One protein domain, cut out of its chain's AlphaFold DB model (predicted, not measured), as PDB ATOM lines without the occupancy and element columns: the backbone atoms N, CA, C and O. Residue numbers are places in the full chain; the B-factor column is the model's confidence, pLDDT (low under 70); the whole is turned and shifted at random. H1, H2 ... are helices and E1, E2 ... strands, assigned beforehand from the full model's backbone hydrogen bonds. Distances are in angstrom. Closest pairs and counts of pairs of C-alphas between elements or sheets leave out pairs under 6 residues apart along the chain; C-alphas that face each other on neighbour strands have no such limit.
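This is residues 9 to 121 of the 283 residues of an uncharacterized protein of Coleofasciculus chthonoplastes PCC 7420 (UniProt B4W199). One twisted sheet of five strands forms a wall, with H1 running along its strands over one face; H2 packs side by side with H1, and short H3 packs on H2. The 113 printed residues hold E1, E2, H1, E3, H2, H3, E4 and E5 in chain order. The sheet runs E2, E1, E3, E4, E5, all antiparallel. The class is mixed, with 56 residues in named elements, under half; the whole is compact, radius of gyration of the C-alphas 12.7 A, spanning 35 by 31 by 25 A.

After residues 9 to 21, which have no named element, find C-alpha 22 at (-48.091, -24.360, 43.683); there E1 begins, residues 22 to 28, 19.2 A long. Next come E2, 35 to 41, 17.1 A; H1, 48 to 57, 14.1 A; E3, 64 to 70, 20.0 A; H2, 79 to 87, 12.4 A; H3, 92 to 95, 5.3 A; and E4, 101 to 107, 20.2 A. E5, 116 to 120, 14.1 A, ends at C-alpha 120, (-34.013, -23.665, 49.988).

Look for N 25 and O 39, 2.8 A, in the hairpin E1 and E2; N 24 and O 68, 2.9 A, between E1 and E3; N 67 and O 104, 2.8 A, between E3 and E4; and N 101 and O 120, 2.8 A, in the hairpin E4 and E5. H1 is on the sheet at a height of 9.4 A, making two layers, helix and sheet. E2, H1, E3 form a split strand-helix-strand unit, two strands running the same way with E1 between them; its crossover is right-handed. H1 and H2 touch, closest at the C-alphas of Ala 53 and Ala 81, 4.8 A; their shallow tilt of 33 degrees is only just short of steep. H2 and H3 touch, closest at the C-alphas of Lys 82 and Val 93, 6.1 A; each only grazes the sheet. In H1 and H2 every O i to N i+4 pair is within hydrogen-bond range; H3 is too short for one.

The C-alphas of Thr 32 and Phe 98 are the two farthest apart, 35.4 A. The printed part has no cut and no long link. The model's mean pLDDT over the printed part is 95.1, and no printed residue is under 70.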
ATOM      1  N   LEU A   9     -49.799 -10.669  57.574       87.25
ATOM      2  CA  LEU A   9     -49.611  -9.233  57.706       87.25
ATOM      3  C   LEU A   9     -49.687  -8.912  59.200       87.25
ATOM      4  O   LEU A   9     -50.677  -9.251  59.841       87.25
ATOM      5  N   ASN A  10     -48.640  -8.298  59.760       84.50
ATOM      6  CA  ASN A  10     -48.520  -8.057  61.207       84.50
ATOM      7  C   ASN A  10     -48.769  -9.332  62.040       84.50
ATOM      8  O   ASN A  10     -49.565  -9.328  62.974       84.50
ATOM      9  N   ASP A  11     -48.132 -10.439  61.640       84.56
ATOM     10  CA  ASP A  11     -48.243 -11.771  62.259       84.56
ATOM     11  C   ASP A  11     -49.634 -12.427  62.225       84.56
ATOM     12  O   ASP A  11     -49.799 -13.554  62.695       84.56
ATOM     13  N   GLN A  12     -50.616 -11.796  61.580       82.81
ATOM     14  CA  GLN A  12     -51.938 -12.365  61.351       82.81
ATOM     15  C   GLN A  12     -52.060 -12.901  59.923       82.81
ATOM     16  O   GLN A  12     -51.712 -12.224  58.958       82.81
ATOM     17  N   GLU A  13     -52.559 -14.126  59.769       89.00
ATOM     18  CA  GLU A  13     -52.811 -14.721  58.455       89.00
ATOM     19  C   GLU A  13     -53.897 -13.955  57.683       89.00
ATOM     20  O   GLU A  13     -54.893 -13.524  58.269       89.00
ATOM     21  N   ILE A  14     -53.708 -13.775  56.371       89.00
ATOM     22  CA  ILE A  14     -54.576 -12.916  55.551       89.00
ATOM     23  C   ILE A  14     -55.323 -13.684  54.462       89.00
ATOM     24  O   ILE A  14     -54.708 -14.321  53.621       89.00
ATOM     25  N   GLY A  15     -56.650 -13.554  54.407       75.88
ATOM     26  CA  GLY A  15     -57.479 -13.757  53.204       75.88
ATOM     27  C   GLY A  15     -57.484 -15.135  52.515       75.88
ATOM     28  O   GLY A  15     -58.234 -15.306  51.557       75.88
ATOM     29  N   PHE A  16     -56.694 -16.115  52.956       85.38
ATOM     30  CA  PHE A  16     -56.685 -17.465  52.395       85.38
ATOM     31  C   PHE A  16     -57.719 -18.343  53.104       85.38
ATOM     32  O   PHE A  16     -57.688 -18.499  54.319       85.38
ATOM     33  N   VAL A  17     -58.624 -18.956  52.334       80.38
ATOM     34  CA  VAL A  17     -59.506 -20.023  52.848       80.38
ATOM     35  C   VAL A  17     -58.709 -21.318  53.030       80.38
ATOM     36  O   VAL A  17     -58.920 -22.062  53.980       80.38
ATOM     37  N   HIS A  18     -57.797 -21.592  52.096       87.69
ATOM     38  CA  HIS A  18     -56.833 -22.682  52.150       87.69
ATOM     39  C   HIS A  18     -55.633 -22.355  51.252       87.69
ATOM     40  O   HIS A  18     -55.777 -21.664  50.243       87.69
ATOM     41  N   TYR A  19     -54.465 -22.894  51.596       94.75
ATOM     42  CA  TYR A  19     -53.310 -22.939  50.699       94.75
ATOM     43  C   TYR A  19     -53.366 -24.212  49.856       94.75
ATOM     44  O   TYR A  19     -53.701 -25.286  50.363       94.75
ATOM     45  N   SER A  20     -52.995 -24.119  48.582       94.94
ATOM     46  CA  SER A  20     -52.907 -25.271  47.679       94.94
ATOM     47  C   SER A  20     -51.476 -25.481  47.212       94.94
ATOM     48  O   SER A  20     -50.642 -24.583  47.333       94.94
ATOM     49  N   ARG A  21     -51.202 -26.657  46.634       96.19
ATOM     50  CA  ARG A  21     -49.969 -26.890  45.871       96.19
ATOM     51  C   ARG A  21     -49.746 -25.750  44.870       96.19
ATOM     52  O   ARG A  21     -50.722 -25.217  44.332       96.19
ATOM     53  N   GLY A  22     -48.487 -25.395  44.631       97.06
ATOM     54  CA  GLY A  22     -48.091 -24.360  43.683       97.06
ATOM     55  C   GLY A  22     -47.830 -23.006  44.336       97.06
ATOM     56  O   GLY A  22     -47.292 -22.925  45.442       97.06
ATOM     57  N   LEU A  23     -48.172 -21.934  43.617       98.25
ATOM     58  CA  LEU A  23     -47.964 -20.552  44.051       98.25
ATOM     59  C   LEU A  23     -49.170 -20.079  44.865       98.25
ATOM     60  O   LEU A  23     -50.281 -20.014  44.342       98.25
ATOM     61  N   ASN A  24     -48.960 -19.686  46.115       98.25
ATOM     62  CA  ASN A  24     -49.973 -19.023  46.931       98.25
ATOM     63  C   ASN A  24     -49.637 -17.537  46.970       98.25
ATOM     64  O   ASN A  24     -48.521 -17.180  47.340       98.25
ATOM     65  N   VAL A  25     -50.558 -16.689  46.519       98.56
ATOM     66  CA  VAL A  25     -50.263 -15.309  46.122       98.56
ATOM     67  C   VAL A  25     -51.202 -14.345  46.827       98.56
ATOM     68  O   VAL A  25     -52.422 -14.450  46.687       98.56
ATOM     69  N   ALA A  26     -50.627 -13.388  47.549       98.31
ATOM     70  CA  ALA A  26     -51.339 -12.245  48.101       98.31
ATOM     71  C   ALA A  26     -50.923 -10.972  47.357       98.31
ATOM     72  O   ALA A  26     -49.741 -10.632  47.300       98.31
ATOM     73  N   VAL A  27     -51.894 -10.258  46.793       97.81
ATOM     74  CA  VAL A  27     -51.728  -8.902  46.265       97.81
ATOM     75  C   VAL A  27     -52.114  -7.934  47.367       97.81
ATOM     76  O   VAL A  27     -53.221  -8.014  47.901       97.81
ATOM     77  N   ILE A  28     -51.208  -7.027  47.697       95.81
ATOM     78  CA  ILE A  28     -51.341  -6.097  48.812       95.81
ATOM     79  C   ILE A  28     -51.302  -4.681  48.260       95.81
ATOM     80  O   ILE A  28     -50.486  -4.354  47.392       95.81
ATOM     81  N   ASP A  29     -52.202  -3.850  48.768       91.81
ATOM     82  CA  ASP A  29     -52.231  -2.447  48.432       91.81
ATOM     83  C   ASP A  29     -51.025  -1.721  49.029       91.81
ATOM     84  O   ASP A  29     -50.802  -1.741  50.237       91.81
ATOM     85  N   GLU A  30     -50.205  -1.121  48.172       89.62
ATOM     86  CA  GLU A  30     -48.941  -0.499  48.555       89.62
ATOM     87  C   GLU A  30     -49.126   0.746  49.418       89.62
ATOM     88  O   GLU A  30     -48.253   1.052  50.226       89.62
ATOM     89  N   ALA A  31     -50.258   1.438  49.266       83.44
ATOM     90  CA  ALA A  31     -50.550   2.653  50.002       83.44
ATOM     91  C   ALA A  31     -51.157   2.352  51.369       83.44
ATOM     92  O   ALA A  31     -50.823   3.045  52.314       83.44
ATOM     93  N   THR A  32     -52.020   1.336  51.483       80.38
ATOM     94  CA  THR A  32     -52.811   1.036  52.694       80.38
ATOM     95  C   THR A  32     -52.342  -0.202  53.461       80.38
ATOM     96  O   THR A  32     -52.758  -0.423  54.599       80.38
ATOM     97  N   GLY A  33     -51.518  -1.048  52.843       87.31
ATOM     98  CA  GLY A  33     -51.098  -2.338  53.386       87.31
ATOM     99  C   GLY A  33     -52.193  -3.409  53.394       87.31
ATOM    100  O   GLY A  33     -51.953  -4.501  53.898       87.31
ATOM    101  N   GLN A  34     -53.388  -3.141  52.856       85.81
ATOM    102  CA  GLN A  34     -54.507  -4.083  52.908       85.81
ATOM    103  C   GLN A  34     -54.403  -5.173  51.829       85.81
ATOM    104  O   GLN A  34     -54.017  -4.876  50.694       85.81
ATOM    105  N   PRO A  35     -54.776  -6.430  52.129       90.50
ATOM    106  CA  PRO A  35     -54.875  -7.466  51.110       90.50
ATOM    107  C   PRO A  35     -56.015  -7.144  50.135       90.50
ATOM    108  O   PRO A  35     -57.159  -6.949  50.539       90.50
ATOM    109  N   LEU A  36     -55.701  -7.118  48.841       89.06
ATOM    110  CA  LEU A  36     -56.672  -6.926  47.760       89.06
ATOM    111  C   LEU A  36     -57.150  -8.257  47.187       89.06
ATOM    112  O   LEU A  36     -58.324  -8.417  46.862       89.06
ATOM    113  N   VAL A  37     -56.225  -9.204  47.030       93.56
ATOM    114  CA  VAL A  37     -56.489 -10.528  46.463       93.56
ATOM    115  C   VAL A  37     -55.625 -11.544  47.190       93.56
ATOM    116  O   VAL A  37     -54.411 -11.377  47.234       93.56
ATOM    117  N   CYS A  38     -56.229 -12.623  47.680       96.44
ATOM    118  CA  CYS A  38     -55.525 -13.835  48.089       96.44
ATOM    119  C   CYS A  38     -56.025 -14.982  47.211       96.44
ATOM    120  O   CYS A  38     -57.221 -15.261  47.168       96.44
ATOM    121  N   THR A  39     -55.128 -15.614  46.462       96.81
ATOM    122  CA  THR A  39     -55.482 -16.704  45.547       96.81
ATOM    123  C   THR A  39     -54.330 -17.682  45.413       96.81
ATOM    124  O   THR A  39     -53.178 -17.361  45.708       96.81
ATOM    125  N   THR A  40     -54.628 -18.880  44.931       97.69
ATOM    126  CA  THR A  40     -53.628 -19.911  44.687       97.69
ATOM    127  C   THR A  40     -53.593 -20.292  43.209       97.69
ATOM    128  O   THR A  40     -54.579 -20.147  42.482       97.69
ATOM    129  N   PHE A  41     -52.435 -20.752  42.748       97.94
ATOM    130  CA  PHE A  41     -52.212 -21.250  41.398       97.94
ATOM    131  C   PHE A  41     -51.474 -22.580  41.486       97.94
ATOM    132  O   PHE A  41     -50.256 -22.616  41.667       97.94
ATOM    133  N   ASP A  42     -52.215 -23.674  41.329       97.25
ATOM    134  CA  ASP A  42     -51.629 -25.009  41.255       97.25
ATOM    135  C   ASP A  42     -50.924 -25.198  39.909       97.25
ATOM    136  O   ASP A  42     -51.549 -25.528  38.898       97.25
ATOM    137  N   THR A  43     -49.615 -24.951  39.891       96.75
ATOM    138  CA  THR A  43     -48.770 -25.024  38.690       96.75
ATOM    139  C   THR A  43     -48.433 -26.458  38.278       96.75
ATOM    140  O   THR A  43     -47.728 -26.666  37.291       96.75
ATOM    141  N   PHE A  44     -48.965 -27.470  38.963       95.75
ATOM    142  CA  PHE A  44     -48.993 -28.825  38.420       95.75
ATOM    143  C   PHE A  44     -49.978 -28.956  37.253       95.75
ATOM    144  O   PHE A  44     -49.775 -29.789  36.372       95.75
ATOM    145  N   PHE A  45     -51.024 -28.125  37.211       95.81
ATOM    146  CA  PHE A  45     -51.932 -28.076  36.072       95.81
ATOM    147  C   PHE A  45     -51.438 -27.060  35.027       95.81
ATOM    148  O   PHE A  45     -51.182 -25.898  35.371       95.81
ATOM    149  N   PRO A  46     -51.319 -27.458  33.746       93.25
ATOM    150  CA  PRO A  46     -50.948 -26.549  32.665       93.25
ATOM    151  C   PRO A  46     -51.851 -25.309  32.599       93.25
ATOM    152  O   PRO A  46     -53.043 -25.366  32.897       93.25
ATOM    153  N   GLY A  47     -51.281 -24.170  32.205       95.69
ATOM    154  CA  GLY A  47     -51.993 -22.894  32.066       95.69
ATOM    155  C   GLY A  47     -52.166 -22.096  33.365       95.69
ATOM    156  O   GLY A  47     -52.249 -20.872  33.310       95.69
ATOM    157  N   ASN A  48     -52.129 -22.720  34.549       97.69
ATOM    158  CA  ASN A  48     -52.254 -21.980  35.814       97.69
ATOM    159  C   ASN A  48     -51.080 -21.023  36.072       97.69
ATOM    160  O   ASN A  48     -51.288 -19.934  36.603       97.69
ATOM    161  N   ALA A  49     -49.868 -21.379  35.636       98.06
ATOM    162  CA  ALA A  49     -48.722 -20.471  35.682       98.06
ATOM    163  C   ALA A  49     -48.928 -19.228  34.793       98.06
ATOM    164  O   ALA A  49     -48.554 -18.121  35.176       98.06
ATOM    165  N   ASP A  50     -49.579 -19.378  33.637       98.12
ATOM    166  CA  ASP A  50     -49.886 -18.246  32.759       98.12
ATOM    167  C   ASP A  50     -51.030 -17.388  33.309       98.12
ATOM    168  O   ASP A  50     -50.969 -16.168  33.196       98.12
ATOM    169  N   ARG A  51     -52.009 -17.985  34.004       98.50
ATOM    170  CA  ARG A  51     -53.038 -17.233  34.747       98.50
ATOM    171  C   ARG A  51     -52.440 -16.416  35.895       98.50
ATOM    172  O   ARG A  51     -52.895 -15.303  36.150       98.50
ATOM    173  N   PHE A  52     -51.417 -16.944  36.568       98.69
ATOM    174  CA  PHE A  52     -50.627 -16.171  37.529       98.69
ATOM    175  C   PHE A  52     -49.930 -14.989  36.842       98.69
ATOM    176  O   PHE A  52     -50.003 -13.863  37.334       98.69
ATOM    177  N   ALA A  53     -49.307 -15.217  35.682       98.69
ATOM    178  CA  ALA A  53     -48.685 -14.140  34.920       98.69
ATOM    179  C   ALA A  53     -49.706 -13.073  34.487       98.69
ATOM    180  O   ALA A  53     -49.441 -11.889  34.653       98.69
ATOM    181  N   ASP A  54     -50.898 -13.472  34.028       98.44
ATOM    182  CA  ASP A  54     -51.989 -12.549  33.687       98.44
ATOM    183  C   ASP A  54     -52.406 -11.670  34.870       98.44
ATOM    184  O   ASP A  54     -52.710 -10.491  34.679       98.44
ATOM    185  N   LEU A  55     -52.439 -12.228  36.086       98.44
ATOM    186  CA  LEU A  55     -52.714 -11.461  37.300       98.44
ATOM    187  C   LEU A  55     -51.633 -10.397  37.508       98.44
ATOM    188  O   LEU A  55     -51.971  -9.228  37.659       98.44
ATOM    189  N   VAL A  56     -50.354 -10.784  37.470       98.56
ATOM    190  CA  VAL A  56     -49.214  -9.881  37.720       98.56
ATOM    191  C   VAL A  56     -49.050  -8.824  36.624       98.56
ATOM    192  O   VAL A  56     -48.656  -7.693  36.910       98.56
ATOM    193  N   ASP A  57     -49.342  -9.162  35.371       97.44
ATOM    194  CA  ASP A  57     -49.259  -8.242  34.231       97.44
ATOM    195  C   ASP A  57     -50.305  -7.120  34.319       97.44
ATOM    196  O   ASP A  57     -50.053  -6.012  33.857       97.44
ATOM    197  N   LYS A  58     -51.457  -7.386  34.948       96.94
ATOM    198  CA  LYS A  58     -52.548  -6.413  35.129       96.94
ATOM    199  C   LYS A  58     -52.391  -5.527  36.363       96.94
ATOM    200  O   LYS A  58     -53.192  -4.611  36.548       96.94
ATOM    201  N   LEU A  59     -51.417  -5.802  37.233       97.88
ATOM    202  CA  LEU A  59     -51.215  -4.997  38.435       97.88
ATOM    203  C   LEU A  59     -50.657  -3.614  38.076       97.88
ATOM    204  O   LEU A  59     -49.789  -3.519  37.206       97.88
ATOM    205  N   PRO A  60     -51.096  -2.547  38.768       95.19
ATOM    206  CA  PRO A  60     -50.474  -1.243  38.621       95.19
ATOM    207  C   PRO A  60     -49.028  -1.274  39.129       95.19
ATOM    208  O   PRO A  60     -48.681  -2.051  40.026       95.19
ATOM    209  N   SER A  61     -48.193  -0.405  38.560       95.38
ATOM    210  CA  SER A  61     -46.812  -0.213  39.005       95.38
ATOM    211  C   SER A  61     -46.764   0.117  40.497       95.38
ATOM    212  O   SER A  61     -47.616   0.850  40.996       95.38
ATOM    213  N   GLY A  62     -45.795  -0.437  41.225       94.75
ATOM    214  CA  GLY A  62     -45.676  -0.229  42.669       94.75
ATOM    215  C   GLY A  62     -46.531  -1.157  43.541       94.75
ATOM    216  O   GLY A  62     -46.283  -1.204  44.745       94.75
ATOM    217  N   ARG A  63     -47.450  -1.953  42.974       97.31
ATOM    218  CA  ARG A  63     -48.262  -2.916  43.737       97.31
ATOM    219  C   ARG A  63     -47.402  -3.968  44.439       97.31
ATOM    220  O   ARG A  63     -46.476  -4.506  43.833       97.31
ATOM    221  N   ILE A  64     -47.728  -4.309  45.685       97.81
ATOM    222  CA  ILE A  64     -46.987  -5.314  46.461       97.81
ATOM    223  C   ILE A  64     -47.573  -6.706  46.223       97.81
ATOM    224  O   ILE A  64     -48.790  -6.884  46.184       97.81
ATOM    225  N   VAL A  65     -46.699  -7.702  46.066       98.50
ATOM    226  CA  VAL A  65     -47.091  -9.105  45.879       98.50
ATOM    227  C   VAL A  65     -46.249  -9.999  46.778       98.50
ATOM    228  O   VAL A  65     -45.021  -9.992  46.683       98.50
ATOM    229  N   ALA A  66     -46.912 -10.785  47.623       98.44
ATOM    230  CA  ALA A  66     -46.301 -11.852  48.403       98.44
ATOM    231  C   ALA A  66     -46.631 -13.215  47.781       98.44
ATOM    232  O   ALA A  66     -47.763 -13.451  47.358       98.44
ATOM    233  N   ILE A  67     -45.643 -14.103  47.719       98.44
ATOM    234  CA  ILE A  67     -45.743 -15.448  47.154       98.44
ATOM    235  C   ILE A  67     -45.138 -16.437  48.145       98.44
ATOM    236  O   ILE A  67     -44.024 -16.226  48.622       98.44
ATOM    237  N   ALA A  68     -45.844 -17.534  48.406       97.94
ATOM    238  CA  ALA A  68     -45.335 -18.680  49.149       97.94
ATOM    239  C   ALA A  68     -45.631 -19.980  48.386       97.94
ATOM    240  O   ALA A  68     -46.768 -20.230  47.969       97.94
ATOM    241  N   VAL A  69     -44.608 -20.810  48.187       97.31
ATOM    242  CA  VAL A  69     -44.754 -22.121  47.539       97.31
ATOM    243  C   VAL A  69     -45.205 -23.167  48.551       97.31
ATOM    244  O   VAL A  69     -44.634 -23.261  49.634       97.31
ATOM    245  N   LYS A  70     -46.201 -23.982  48.180       95.88
ATOM    246  CA  LYS A  70     -46.594 -25.199  48.915       95.88
ATOM    247  C   LYS A  70     -46.414 -26.426  48.021       95.88
ATOM    248  O   LYS A  70     -46.819 -26.392  46.859       95.88
ATOM    249  N   ASP A  71     -45.875 -27.508  48.586       94.94
ATOM    250  CA  ASP A  71     -45.517 -28.779  47.922       94.94
ATOM    251  C   ASP A  71     -44.561 -28.606  46.729       94.94
ATOM    252  O   ASP A  71     -43.362 -28.816  46.880       94.94
ATOM    253  N   ASP A  72     -45.051 -28.196  45.561       94.88
ATOM    254  CA  ASP A  72     -44.228 -27.914  44.385       94.88
ATOM    255  C   ASP A  72     -44.858 -26.821  43.522       94.88
ATOM    256  O   ASP A  72     -46.061 -26.843  43.262       94.88
ATOM    257  N   ALA A  73     -44.027 -25.893  43.041       96.31
ATOM    258  CA  ALA A  73     -44.426 -24.898  42.051       96.31
ATOM    259  C   ALA A  73     -43.732 -25.070  40.687       96.31
ATOM    260  O   ALA A  73     -44.032 -24.306  39.767       96.31
ATOM    261  N   SER A  74     -42.811 -26.028  40.537       95.75
ATOM    262  CA  SER A  74     -41.872 -26.083  39.410       95.75
ATOM    263  C   SER A  74     -42.423 -26.769  38.153       95.75
ATOM    264  O   SER A  74     -42.056 -26.360  37.050       95.75
ATOM    265  N   ALA A  75     -43.322 -27.751  38.300       93.56
ATOM    266  CA  ALA A  75     -43.731 -28.671  37.230       93.56
ATOM    267  C   ALA A  75     -44.134 -28.003  35.897       93.56
ATOM    268  O   ALA A  75     -43.591 -28.359  34.853       93.56
ATOM    269  N   ASN A  76     -45.047 -27.022  35.915       96.44
ATOM    270  CA  ASN A  76     -45.437 -26.253  34.720       96.44
ATOM    271  C   ASN A  76     -45.233 -24.745  34.915       96.44
ATOM    272  O   ASN A  76     -46.035 -23.938  34.439       96.44
ATOM    273  N   LEU A  77     -44.171 -24.338  35.619       97.69
ATOM    274  CA  LEU A  77     -43.850 -22.919  35.770       97.69
ATOM    275  C   LEU A  77     -43.352 -22.332  34.441       97.69
ATOM    276  O   LEU A  77     -42.187 -22.487  34.061       97.69
ATOM    277  N   SER A  78     -44.248 -21.649  33.728       97.94
ATOM    278  CA  SER A  78     -43.974 -21.115  32.394       97.94
ATOM    279  C   SER A  78     -42.902 -20.019  32.408       97.94
ATOM    280  O   SER A  78     -42.683 -19.320  33.399       97.94
ATOM    281  N   GLN A  79     -42.248 -19.803  31.262       98.00
ATOM    282  CA  GLN A  79     -41.318 -18.676  31.101       98.00
ATOM    283  C   GLN A  79     -42.007 -17.324  31.320       98.00
ATOM    284  O   GLN A  79     -41.381 -16.379  31.798       98.00
ATOM    285  N   ARG A  80     -43.306 -17.234  31.014       98.25
ATOM    286  CA  ARG A  80     -44.105 -16.036  31.263       98.25
ATOM    287  C   ARG A  80     -44.293 -15.796  32.762       98.25
ATOM    288  O   ARG A  80     -44.047 -14.684  33.215       98.25
ATOM    289  N   ALA A  81     -44.601 -16.835  33.540       98.50
ATOM    290  CA  ALA A  81     -44.664 -16.756  35.000       98.50
ATOM    291  C   ALA A  81     -43.318 -16.346  35.620       98.50
ATOM    292  O   ALA A  81     -43.273 -15.491  36.503       98.50
ATOM    293  N   LYS A  82     -42.199 -16.880  35.111       98.50
ATOM    294  CA  LYS A  82     -40.857 -16.469  35.559       98.50
ATOM    295  C   LYS A  82     -40.593 -14.986  35.280       98.50
ATOM    296  O   LYS A  82     -40.106 -14.283  36.163       98.50
ATOM    297  N   ARG A  83     -40.964 -14.484  34.096       98.62
ATOM    298  CA  ARG A  83     -40.875 -13.048  33.763       98.62
ATOM    299  C   ARG A  83     -41.787 -12.188  34.637       98.62
ATOM    300  O   ARG A  83     -41.366 -11.117  35.067       98.62
ATOM    301  N   ALA A  84     -42.987 -12.666  34.958       98.69
ATOM    302  CA  ALA A  84     -43.879 -11.999  35.898       98.69
ATOM    303  C   ALA A  84     -43.213 -11.854  37.278       98.69
ATOM    304  O   ALA A  84     -43.134 -10.740  37.792       98.69
ATOM    305  N   CYS A  85     -42.615 -12.919  37.822       98.69
ATOM    306  CA  CYS A  85     -41.833 -12.849  39.061       98.69
ATOM    307  C   CYS A  85     -40.624 -11.903  38.956       98.69
ATOM    308  O   CYS A  85     -40.337 -11.166  39.898       98.69
ATOM    309  N   GLN A  86     -39.927 -11.861  37.815       98.44
ATOM    310  CA  GLN A  86     -38.852 -10.884  37.588       98.44
ATOM    311  C   GLN A  86     -39.370  -9.443  37.609       98.44
ATOM    312  O   GLN A  86     -38.696  -8.579  38.161       98.44
ATOM    313  N   SER A  87     -40.571  -9.188  37.073       98.38
ATOM    314  CA  SER A  87     -41.224  -7.872  37.154       98.38
ATOM    315  C   SER A  87     -41.634  -7.489  38.579       98.38
ATOM    316  O   SER A  87     -41.897  -6.324  38.839       98.38
ATOM    317  N   LEU A  88     -41.670  -8.450  39.507       98.62
ATOM    318  CA  LEU A  88     -41.845  -8.205  40.941       98.62
ATOM    319  C   LEU A  88     -40.506  -7.985  41.667       98.62
ATOM    320  O   LEU A  88     -40.488  -7.751  42.875       98.62
ATOM    321  N   GLY A  89     -39.382  -8.082  40.953       98.31
ATOM    322  CA  GLY A  89     -38.036  -7.943  41.495       98.31
ATOM    323  C   GLY A  89     -37.339  -9.259  41.852       98.31
ATOM    324  O   GLY A  89     -36.277  -9.199  42.470       98.31
ATOM    325  N   SER A  90     -37.870 -10.430  41.478       98.38
ATOM    326  CA  SER A  90     -37.205 -11.724  41.722       98.38
ATOM    327  C   SER A  90     -35.963 -11.931  40.848       98.38
ATOM    328  O   SER A  90     -35.955 -11.599  39.659       98.38
ATOM    329  N   ARG A  91     -34.933 -12.564  41.414       96.62
ATOM    330  CA  ARG A  91     -33.848 -13.251  40.691       96.62
ATOM    331  C   ARG A  91     -33.912 -14.764  40.876       96.62
ATOM    332  O   ARG A  91     -33.567 -15.490  39.944       96.62
ATOM    333  N   GLN A  92     -34.360 -15.235  42.038       97.44
ATOM    334  CA  GLN A  92     -34.289 -16.647  42.418       97.44
ATOM    335  C   GLN A  92     -35.381 -17.526  41.789       97.44
ATOM    336  O   GLN A  92     -35.229 -18.742  41.781       97.44
ATOM    337  N   VAL A  93     -36.424 -16.960  41.162       97.38
ATOM    338  CA  VAL A  93     -37.476 -17.745  40.477       97.38
ATOM    339  C   VAL A  93     -36.927 -18.717  39.418       97.38
ATOM    340  O   VAL A  93     -37.505 -19.775  39.169       97.38
ATOM    341  N   HIS A  94     -35.792 -18.395  38.788       96.12
ATOM    342  CA  HIS A  94     -35.152 -19.275  37.798       96.12
ATOM    343  C   HIS A  94     -34.470 -20.495  38.419       96.12
ATOM    344  O   HIS A  94     -34.208 -21.459  37.704       96.12
ATOM    345  N   CYS A  95     -34.233 -20.461  39.728       96.12
ATOM    346  CA  CYS A  95     -33.617 -21.529  40.505       96.12
ATOM    347  C   CYS A  95     -34.645 -22.489  41.121       96.12
ATOM    348  O   CYS A  95     -34.242 -23.442  41.778       96.12
ATOM    349  N   LEU A  96     -35.949 -22.262  40.920       95.00
ATOM    350  CA  LEU A  96     -36.990 -23.172  41.396       95.00
ATOM    351  C   LEU A  96     -36.854 -24.553  40.750       95.00
ATOM    352  O   LEU A  96     -36.892 -24.687  39.522       95.00
ATOM    353  N   ARG A  97     -36.743 -25.579  41.595       95.06
ATOM    354  CA  ARG A  97     -36.718 -26.995  41.225       95.06
ATOM    355  C   ARG A  97     -37.858 -27.729  41.925       95.06
ATOM    356  O   ARG A  97     -38.624 -27.139  42.687       95.06
ATOM    357  N   PHE A  98     -37.970 -29.022  41.630       94.69
ATOM    358  CA  PHE A  98     -38.965 -29.882  42.254       94.69
ATOM    359  C   PHE A  98     -38.856 -29.814  43.777       94.69
ATOM    360  O   PHE A  98     -37.817 -30.170  44.334       94.69
ATOM    361  N   ARG A  99     -39.940 -29.371  44.425       92.19
ATOM    362  CA  ARG A  99     -40.066 -29.237  45.889       92.19
ATOM    363  C   ARG A  99     -39.083 -28.277  46.557       92.19
ATOM    364  O   ARG A  99     -38.819 -28.390  47.752       92.19
ATOM    365  N   THR A 100     -38.569 -27.309  45.810       94.25
ATOM    366  CA  THR A 100     -37.829 -26.192  46.396       94.25
ATOM    367  C   THR A 100     -38.782 -25.309  47.209       94.25
ATOM    368  O   THR A 100     -39.781 -24.814  46.679       94.25
ATOM    369  N   SER A 101     -38.452 -25.060  48.476       95.69
ATOM    370  CA  SER A 101     -39.119 -24.047  49.296       95.69
ATOM    371  C   SER A 101     -38.761 -22.665  48.769       95.69
ATOM    372  O   SER A 101     -37.580 -22.344  48.611       95.69
ATOM    373  N   TRP A 102     -39.765 -21.830  48.516       97.44
ATOM    374  CA  TRP A 102     -39.551 -20.467  48.043       97.44
ATOM    375  C   TRP A 102     -40.620 -19.524  48.578       97.44
ATOM    376  O   TRP A 102     -41.819 -19.814  48.514       97.44
ATOM    377  N   ALA A 103     -40.164 -18.383  49.081       98.12
ATOM    378  CA  ALA A 103     -41.007 -17.268  49.475       98.12
ATOM    379  C   ALA A 103     -40.466 -15.983  48.850       98.12
ATOM    380  O   ALA A 103     -39.253 -15.793  48.761       98.12
ATOM    381  N   LEU A 104     -41.368 -15.099  48.433       98.38
ATOM    382  CA  LEU A 104     -41.037 -13.801  47.859       98.38
ATOM    383  C   LEU A 104     -42.014 -12.733  48.351       98.38
ATOM    384  O   LEU A 104     -43.219 -12.950  48.361       98.38
ATOM    385  N   ILE A 105     -41.501 -11.550  48.674       98.44
ATOM    386  CA  ILE A 105     -42.252 -10.302  48.801       98.44
ATOM    387  C   ILE A 105     -41.633  -9.289  47.834       98.44
ATOM    388  O   ILE A 105     -40.569  -8.708  48.084       98.44
ATOM    389  N   GLY A 106     -42.310  -9.096  46.705       97.88
ATOM    390  CA  GLY A 106     -41.890  -8.239  45.605       97.88
ATOM    391  C   GLY A 106     -42.803  -7.036  45.393       97.88
ATOM    392  O   GLY A 106     -43.789  -6.833  46.103       97.88
ATOM    393  N   GLN A 107     -42.450  -6.214  44.410       98.00
ATOM    394  CA  GLN A 107     -43.204  -5.023  44.031       98.00
ATOM    395  C   GLN A 107     -43.232  -4.883  42.512       98.00
ATOM    396  O   GLN A 107     -42.197  -5.050  41.868       98.00
ATOM    397  N   LYS A 108     -44.402  -4.599  41.939       98.25
ATOM    398  CA  LYS A 108     -44.576  -4.494  40.490       98.25
ATOM    399  C   LYS A 108     -43.669  -3.411  39.903       98.25
ATOM    400  O   LYS A 108     -43.614  -2.296  40.416       98.25
ATOM    401  N   ASP A 109     -42.977  -3.786  38.832       97.00
ATOM    402  CA  ASP A 109     -41.938  -3.048  38.105       97.00
ATOM    403  C   ASP A 109     -40.652  -2.778  38.902       97.00
ATOM    404  O   ASP A 109     -39.797  -1.990  38.487       97.00
ATOM    405  N   ALA A 110     -40.449  -3.477  40.023       95.38
ATOM    406  CA  ALA A 110     -39.169  -3.453  40.712       95.38
ATOM    407  C   ALA A 110     -38.083  -4.138  39.873       95.38
ATOM    408  O   ALA A 110     -38.291  -5.173  39.237       95.38
ATOM    409  N   LYS A 111     -36.870  -3.579  39.918       94.50
ATOM    410  CA  LYS A 111     -35.709  -4.187  39.261       94.50
ATOM    411  C   LYS A 111     -35.415  -5.567  39.877       94.50
ATOM    412  O   LYS A 111     -35.471  -5.703  41.103       94.50
ATOM    413  N   PRO A 112     -35.020  -6.577  39.079       94.38
ATOM    414  CA  PRO A 112     -34.599  -7.871  39.610       94.38
ATOM    415  C   PRO A 112     -33.499  -7.741  40.672       94.38
ATOM    416  O   PRO A 112     -32.441  -7.154  40.422       94.38
ATOM    417  N   GLY A 113     -33.717  -8.349  41.837       91.19
ATOM    418  CA  GLY A 113     -32.847  -8.324  43.018       91.19
ATOM    419  C   GLY A 113     -33.313  -7.378  44.127       91.19
ATOM    420  O   GLY A 113     -32.669  -7.326  45.167       91.19
ATOM    421  N   ILE A 114     -34.396  -6.627  43.908       94.25
ATOM    422  CA  ILE A 114     -34.993  -5.746  44.922       94.25
ATOM    423  C   ILE A 114     -35.999  -6.490  45.807       94.25
ATOM    424  O   ILE A 114     -36.184  -6.111  46.965       94.25
ATOM    425  N   ALA A 115     -36.647  -7.539  45.289       96.88
ATOM    426  CA  ALA A 115     -37.576  -8.333  46.084       96.88
ATOM    427  C   ALA A 115     -36.858  -8.967  47.283       96.88
ATOM    428  O   ALA A 115     -35.703  -9.385  47.185       96.88
ATOM    429  N   LYS A 116     -37.564  -9.070  48.410       97.81
ATOM    430  CA  LYS A 116     -37.146  -9.968  49.487       97.81
ATOM    431  C   LYS A 116     -37.576 -11.364  49.083       97.81
ATOM    432  O   LYS A 116     -38.756 -11.579  48.848       97.81
ATOM    433  N   GLU A 117     -36.633 -12.279  48.937       97.75
ATOM    434  CA  GLU A 117     -36.921 -13.655  48.559       97.75
ATOM    435  C   GLU A 117     -35.912 -14.595  49.201       97.75
ATOM    436  O   GLU A 117     -34.733 -14.265  49.296       97.75
ATOM    437  N   GLU A 118     -36.388 -15.759  49.620       97.56
ATOM    438  CA  GLU A 118     -35.584 -16.819  50.221       97.56
ATOM    439  C   GLU A 118     -35.918 -18.141  49.534       97.56
ATOM    440  O   GLU A 118     -37.079 -18.394  49.189       97.56
ATOM    441  N   LEU A 119     -34.899 -18.969  49.311       96.25
ATOM    442  CA  LEU A 119     -34.996 -20.227  48.576       96.25
ATOM    443  C   LEU A 119     -34.163 -21.311  49.267       96.25
ATOM    444  O   LEU A 119     -33.015 -21.070  49.636       96.25
ATOM    445  N   SER A 120     -34.719 -22.513  49.415       94.50
ATOM    446  CA  SER A 120     -34.013 -23.665  49.988       94.50
ATOM    447  C   SER A 120     -34.550 -24.971  49.417       94.50
ATOM    448  O   SER A 120     -35.757 -25.179  49.345       94.50
ATOM    449  N   ASP A 121     -33.655 -25.888  49.051       93.38
ATOM    450  CA  ASP A 121     -34.023 -27.254  48.651       93.38
ATOM    451  C   ASP A 121     -34.058 -28.232  49.835       93.38
ATOM    452  O   ASP A 121     -34.327 -29.419  49.659       93.38
TER     453      ASP A 121